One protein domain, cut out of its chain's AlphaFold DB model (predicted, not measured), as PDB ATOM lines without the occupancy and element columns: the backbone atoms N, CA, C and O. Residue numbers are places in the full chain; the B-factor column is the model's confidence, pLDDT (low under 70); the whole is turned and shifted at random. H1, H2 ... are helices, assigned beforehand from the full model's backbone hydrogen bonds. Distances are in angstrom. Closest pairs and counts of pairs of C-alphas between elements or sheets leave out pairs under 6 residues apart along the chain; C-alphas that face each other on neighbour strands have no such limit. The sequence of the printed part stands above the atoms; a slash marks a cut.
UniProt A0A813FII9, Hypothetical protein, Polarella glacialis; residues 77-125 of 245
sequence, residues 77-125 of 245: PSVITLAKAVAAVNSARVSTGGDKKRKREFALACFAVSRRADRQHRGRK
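AT A GLANCE: This is residues 77 to 125 of the 245 residues of the protein "Hypothetical protein" of Polarella glacialis (UniProt A0A813FII9). Two long helices form a narrow U: H1 runs out, a tight turn follows, and H2 folds back beside it with a slim gap between them. The turn at one end and the tail after H2 at the other stick out, with residues 94 to 101 and 118 to 125 standing free. The printed part has 49 residues with two named helices, H1 then H2, and no named strand, and is all helix. It is loose, with a radius of gyration of the C-alphas of 13.1 A, and only just flat, spanning 40 by 20 by 11 A.

IN THESE COORDINATES: H1, residues 77 to 95, begins at C-alpha 77 (13.440, -45.480, -47.425) and is 27.5 A long. H2, residues 100 to 121, is 32.2 A long and ends at C-alpha 121 (19.739, -33.713, -54.860).

HOW THE PARTS SIT: H1 and H2 are near each other, with 12 pairs of C-alphas within 10 A and the closest 8.4 A apart. Every O i to N i+4 pair is within hydrogen-bond range in H2, and 14 of 15 in H1.

THE WHOLE: The farthest C-alphas, Gly 98 and Gly 123, are 40.3 A apart. The printed part has no cut. Mean pLDDT of the printed part is 70.8; residues 89 to 90, 92 to 98, 117 and 121 to 125 are under 70.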
ATOM      1  N   PRO A  77      12.604 -44.312 -47.151       79.44
ATOM      2  CA  PRO A  77      13.440 -45.480 -47.425       79.44
ATOM      3  C   PRO A  77      14.898 -45.111 -47.732       79.44
ATOM      4  O   PRO A  77      15.802 -45.919 -47.490       79.44
ATOM      5  N   SER A  78      15.158 -43.892 -48.214       76.56
ATOM      6  CA  SER A  78      16.518 -43.396 -48.438       76.56
ATOM      7  C   SER A  78      17.278 -43.168 -47.124       76.56
ATOM      8  O   SER A  78      18.435 -43.584 -47.008       76.56
ATOM      9  N   VAL A  79      16.616 -42.616 -46.103       73.06
ATOM     10  CA  VAL A  79      17.191 -42.357 -44.772       73.06
ATOM     11  C   VAL A  79      17.471 -43.670 -44.047       73.06
ATOM     12  O   VAL A  79      18.550 -43.844 -43.482       73.06
ATOM     13  N   ILE A  80      16.565 -44.646 -44.145       75.75
ATOM     14  CA  ILE A  80      16.757 -45.985 -43.563       75.75
ATOM     15  C   ILE A  80      17.944 -46.705 -44.221       75.75
ATOM     16  O   ILE A  80      18.748 -47.344 -43.539       75.75
ATOM     17  N   THR A  81      18.084 -46.591 -45.545       77.88
ATOM     18  CA  THR A  81      19.198 -47.210 -46.283       77.88
ATOM     19  C   THR A  81      20.532 -46.572 -45.899       77.88
ATOM     20  O   THR A  81      21.520 -47.278 -45.689       77.88
ATOM     21  N   LEU A  82      20.556 -45.247 -45.733       74.75
ATOM     22  CA  LEU A  82      21.738 -44.511 -45.300       74.75
ATOM     23  C   LEU A  82      22.103 -44.836 -43.845       74.75
ATOM     24  O   LEU A  82      23.268 -45.101 -43.561       74.75
ATOM     25  N   ALA A  83      21.123 -44.923 -42.943       73.19
ATOM     26  CA  ALA A  83      21.340 -45.321 -41.552       73.19
ATOM     27  C   ALA A  83      21.911 -46.745 -41.442       73.19
ATOM     28  O   ALA A  83      22.870 -46.970 -40.704       73.19
ATOM     29  N   LYS A  84      21.398 -47.698 -42.233       78.69
ATOM     30  CA  LYS A  84      21.952 -49.061 -42.315       78.69
ATOM     31  C   LYS A  84      23.378 -49.071 -42.864       78.69
ATOM     32  O   LYS A  84      24.224 -49.788 -42.332       78.69
ATOM     33  N   ALA A  85      23.666 -48.260 -43.883       73.75
ATOM     34  CA  ALA A  85      25.011 -48.133 -44.440       73.75
ATOM     35  C   ALA A  85      26.000 -47.550 -43.418       73.75
ATOM     36  O   ALA A  85      27.099 -48.076 -43.270       73.75
ATOM     37  N   VAL A  86      25.598 -46.519 -42.668       74.81
ATOM     38  CA  VAL A  86      26.407 -45.914 -41.597       74.81
ATOM     39  C   VAL A  86      26.616 -46.892 -40.438       74.81
ATOM     40  O   VAL A  86      27.729 -46.998 -39.927       74.81
ATOM     41  N   ALA A  87      25.592 -47.655 -40.048       73.50
ATOM     42  CA  ALA A  87      25.717 -48.684 -39.018       73.50
ATOM     43  C   ALA A  87      26.685 -49.806 -39.436       73.50
ATOM     44  O   ALA A  87      27.548 -50.184 -38.647       73.50
ATOM     45  N   ALA A  88      26.604 -50.276 -40.687       73.88
ATOM     46  CA  ALA A  88      27.536 -51.262 -41.249       73.88
ATOM     47  C   ALA A  88      28.979 -50.729 -41.333       73.88
ATOM     48  O   ALA A  88      29.949 -51.447 -41.101       73.88
ATOM     49  N   VAL A  89      29.124 -49.441 -41.633       69.38
ATOM     50  CA  VAL A  89      30.398 -48.723 -41.639       69.38
ATOM     51  C   VAL A  89      30.996 -48.632 -40.230       69.38
ATOM     52  O   VAL A  89      32.184 -48.901 -40.042       69.38
ATOM     53  N   ASN A  90      30.193 -48.273 -39.230       68.81
ATOM     54  CA  ASN A  90      30.658 -48.135 -37.854       68.81
ATOM     55  C   ASN A  90      30.993 -49.491 -37.223       68.81
ATOM     56  O   ASN A  90      31.996 -49.589 -36.519       68.81
ATOM     57  N   SER A  91      30.243 -50.554 -37.528       70.56
ATOM     58  CA  SER A  91      30.602 -51.906 -37.087       70.56
ATOM     59  C   SER A  91      31.904 -52.401 -37.736       70.56
ATOM     60  O   SER A  91      32.732 -53.004 -37.055       70.56
ATOM     61  N   ALA A  92      32.165 -52.058 -39.005       62.59
ATOM     62  CA  ALA A  92      33.442 -52.350 -39.667       62.59
ATOM     63  C   ALA A  92      34.626 -51.526 -39.111       62.59
ATOM     64  O   ALA A  92      35.773 -51.985 -39.117       62.59
ATOM     65  N   ARG A  93      34.368 -50.315 -38.599       61.50
ATOM     66  CA  ARG A  93      35.376 -49.467 -37.940       61.50
ATOM     67  C   ARG A  93      35.848 -50.058 -36.610       61.50
ATOM     68  O   ARG A  93      37.028 -49.941 -36.296       61.50
ATOM     69  N   VAL A  94      34.956 -50.709 -35.859       59.19
ATOM     70  CA  VAL A  94      35.295 -51.355 -34.577       59.19
ATOM     71  C   VAL A  94      36.165 -52.606 -34.775       59.19
ATOM     72  O   VAL A  94      36.944 -52.934 -33.888       59.19
ATOM     73  N   SER A  95      36.126 -53.265 -35.944       57.12
ATOM     74  CA  SER A  95      36.931 -54.478 -36.191       57.12
ATOM     75  C   SER A  95      38.247 -54.254 -36.948       57.12
ATOM     76  O   SER A  95      39.089 -55.149 -36.989       57.12
ATOM     77  N   THR A  96      38.477 -53.076 -37.539       53.22
ATOM     78  CA  THR A  96      39.671 -52.817 -38.364       53.22
ATOM     79  C   THR A  96      40.758 -52.083 -37.578       53.22
ATOM     80  O   THR A  96      40.976 -50.878 -37.710       53.22
ATOM     81  N   GLY A  97      41.485 -52.836 -36.753       50.59
ATOM     82  CA  GLY A  97      42.710 -52.359 -36.113       50.59
ATOM     83  C   GLY A  97      43.779 -51.950 -37.141       50.59
ATOM     84  O   GLY A  97      44.191 -52.742 -37.982       50.59
ATOM     85  N   GLY A  98      44.236 -50.697 -37.064       57.09
ATOM     86  CA  GLY A  98      45.569 -50.249 -37.498       57.09
ATOM     87  C   GLY A  98      45.880 -50.077 -38.993       57.09
ATOM     88  O   GLY A  98      46.787 -49.308 -39.309       57.09
ATOM     89  N   ASP A  99      45.168 -50.712 -39.923       75.44
ATOM     90  CA  ASP A  99      45.667 -50.801 -41.303       75.44
ATOM     91  C   ASP A  99      45.408 -49.525 -42.145       75.44
ATOM     92  O   ASP A  99      44.270 -49.182 -42.492       75.44
ATOM     93  N   LYS A 100      46.481 -48.785 -42.480       77.75
ATOM     94  CA  LYS A 100      46.425 -47.491 -43.202       77.75
ATOM     95  C   LYS A 100      45.738 -47.614 -44.565       77.75
ATOM     96  O   LYS A 100      45.053 -46.682 -44.992       77.75
ATOM     97  N   LYS A 101      45.883 -48.764 -45.233       80.88
ATOM     98  CA  LYS A 101      45.258 -49.028 -46.535       80.88
ATOM     99  C   LYS A 101      43.730 -49.066 -46.426       80.88
ATOM    100  O   LYS A 101      43.050 -48.375 -47.183       80.88
ATOM    101  N   ARG A 102      43.195 -49.759 -45.413       72.50
ATOM    102  CA  ARG A 102      41.745 -49.848 -45.166       72.50
ATOM    103  C   ARG A 102      41.130 -48.504 -44.788       72.50
ATOM    104  O   ARG A 102      40.035 -48.193 -45.244       72.50
ATOM    105  N   LYS A 103      41.845 -47.659 -44.032       73.50
ATOM    106  CA  LYS A 103      41.389 -46.285 -43.733       73.50
ATOM    107  C   LYS A 103      41.232 -45.440 -45.001       73.50
ATOM    108  O   LYS A 103      40.277 -44.672 -45.108       73.50
ATOM    109  N   ARG A 104      42.140 -45.593 -45.973       76.31
ATOM    110  CA  ARG A 104      42.076 -44.873 -47.254       76.31
ATOM    111  C   ARG A 104      40.922 -45.366 -48.128       76.31
ATOM    112  O   ARG A 104      40.195 -44.546 -48.677       76.31
ATOM    113  N   GLU A 105      40.722 -46.678 -48.218       78.31
ATOM    114  CA  GLU A 105      39.590 -47.274 -48.945       78.31
ATOM    115  C   GLU A 105      38.244 -46.860 -48.334       78.31
ATOM    116  O   GLU A 105      37.319 -46.484 -49.051       78.31
ATOM    117  N   PHE A 106      38.167 -46.819 -47.005       75.19
ATOM    118  CA  PHE A 106      36.997 -46.343 -46.280       75.19
ATOM    119  C   PHE A 106      36.691 -44.860 -46.554       75.19
ATOM    120  O   PHE A 106      35.553 -44.508 -46.865       75.19
ATOM    121  N   ALA A 107      37.703 -43.988 -46.513       72.25
ATOM    122  CA  ALA A 107      37.531 -42.571 -46.833       72.25
ATOM    123  C   ALA A 107      37.035 -42.361 -48.277       72.25
ATOM    124  O   ALA A 107      36.150 -41.538 -48.518       72.25
ATOM    125  N   LEU A 108      37.548 -43.148 -49.230       78.94
ATOM    126  CA  LEU A 108      37.090 -43.125 -50.621       78.94
ATOM    127  C   LEU A 108      35.639 -43.609 -50.762       78.94
ATOM    128  O   LEU A 108      34.876 -43.018 -51.529       78.94
ATOM    129  N   ALA A 109      35.228 -44.626 -50.000       76.38
ATOM    130  CA  ALA A 109      33.845 -45.101 -49.983       76.38
ATOM    131  C   ALA A 109      32.878 -44.035 -49.437       76.38
ATOM    132  O   ALA A 109      31.867 -43.736 -50.077       76.38
ATOM    133  N   CYS A 110      33.212 -43.384 -48.315       74.00
ATOM    134  CA  CYS A 110      32.426 -42.270 -47.770       74.00
ATOM    135  C   CYS A 110      32.312 -41.103 -48.765       74.00
ATOM    136  O   CYS A 110      31.236 -40.518 -48.931       74.00
ATOM    137  N   PHE A 111      33.400 -40.790 -49.474       74.88
ATOM    138  CA  PHE A 111      33.406 -39.750 -50.499       74.88
ATOM    139  C   PHE A 111      32.509 -40.105 -51.696       74.88
ATOM    140  O   PHE A 111      31.752 -39.261 -52.184       74.88
ATOM    141  N   ALA A 112      32.528 -41.363 -52.146       77.06
ATOM    142  CA  ALA A 112      31.678 -41.838 -53.234       77.06
ATOM    143  C   ALA A 112      30.183 -41.791 -52.872       77.06
ATOM    144  O   ALA A 112      29.370 -41.351 -53.690       77.06
ATOM    145  N   VAL A 113      29.823 -42.177 -51.641       78.12
ATOM    146  CA  VAL A 113      28.444 -42.075 -51.131       78.12
ATOM    147  C   VAL A 113      27.994 -40.615 -51.083       78.12
ATOM    148  O   VAL A 113      26.924 -40.290 -51.599       78.12
ATOM    149  N   SER A 114      28.845 -39.719 -50.576       73.31
ATOM    150  CA  SER A 114      28.553 -38.280 -50.504       73.31
ATOM    151  C   SER A 114      28.323 -37.673 -51.894       73.31
ATOM    152  O   SER A 114      27.346 -36.961 -52.113       73.31
ATOM    153  N   ARG A 115      29.153 -38.028 -52.888       77.25
ATOM    154  CA  ARG A 115      28.953 -37.585 -54.280       77.25
ATOM    155  C   ARG A 115      27.694 -38.152 -54.930       77.25
ATOM    156  O   ARG A 115      27.117 -37.495 -55.797       77.25
ATOM    157  N   ARG A 116      27.282 -39.374 -54.577       76.06
ATOM    158  CA  ARG A 116      26.057 -39.978 -55.118       76.06
ATOM    159  C   ARG A 116      24.812 -39.295 -54.556       76.06
ATOM    160  O   ARG A 116      23.909 -38.999 -55.335       76.06
ATOM    161  N   ALA A 117      24.809 -38.988 -53.257       69.69
ATOM    162  CA  ALA A 117      23.755 -38.202 -52.617       69.69
ATOM    163  C   ALA A 117      23.654 -36.798 -53.237       69.69
ATOM    164  O   ALA A 117      22.573 -36.372 -53.634       69.69
ATOM    165  N   ASP A 118      24.789 -36.125 -53.445       70.00
ATOM    166  CA  ASP A 118      24.819 -34.797 -54.065       70.00
ATOM    167  C   ASP A 118      24.232 -34.805 -55.492       70.00
ATOM    168  O   ASP A 118      23.409 -33.961 -55.839       70.00
ATOM    169  N   ARG A 119      24.543 -35.825 -56.312       78.12
ATOM    170  CA  ARG A 119      23.932 -35.971 -57.649       78.12
ATOM    171  C   ARG A 119      22.418 -36.163 -57.607       78.12
ATOM    172  O   ARG A 119      21.741 -35.630 -58.482       78.12
ATOM    173  N   GLN A 120      21.889 -36.904 -56.632       76.81
ATOM    174  CA  GLN A 120      20.444 -37.125 -56.509       76.81
ATOM    175  C   GLN A 120      19.687 -35.868 -56.058       76.81
ATOM    176  O   GLN A 120      18.506 -35.727 -56.369       76.81
ATOM    177  N   HIS A 121      20.363 -34.919 -55.404       66.19
ATOM    178  CA  HIS A 121      19.739 -33.713 -54.860       66.19
ATOM    179  C   HIS A 121      20.076 -32.413 -55.609       66.19
ATOM    180  O   HIS A 121      19.649 -31.344 -55.174       66.19
ATOM    181  N   ARG A 122      20.719 -32.475 -56.789       55.88
ATOM    182  CA  ARG A 122      21.061 -31.296 -57.625       55.88
ATOM    183  C   ARG A 122      19.882 -30.411 -58.066       55.88
ATOM    184  O   ARG A 122      20.116 -29.341 -58.616       55.88
ATOM    185  N   GLY A 123      18.635 -30.810 -57.814       60.09
ATOM    186  CA  GLY A 123      17.444 -29.985 -58.047       60.09
ATOM    187  C   GLY A 123      16.946 -29.192 -56.832       60.09
ATOM    188  O   GLY A 123      16.105 -28.315 -56.995       60.09
ATOM    189  N   ARG A 124      17.438 -29.466 -55.615       57.78
ATOM    190  CA  ARG A 124      17.009 -28.781 -54.384       57.78
ATOM    191  C   ARG A 124      18.166 -27.974 -53.811       57.78
ATOM    192  O   ARG A 124      18.929 -28.452 -52.973       57.78
ATOM    193  N   LYS A 125      18.301 -26.732 -54.281       48.88
ATOM    194  CA  LYS A 125      19.213 -25.749 -53.682       48.88
ATOM    195  C   LYS A 125      18.836 -25.583 -52.203       48.88
ATOM    196  O   LYS A 125      17.731 -25.146 -51.908       48.88
TER     197      LYS A 125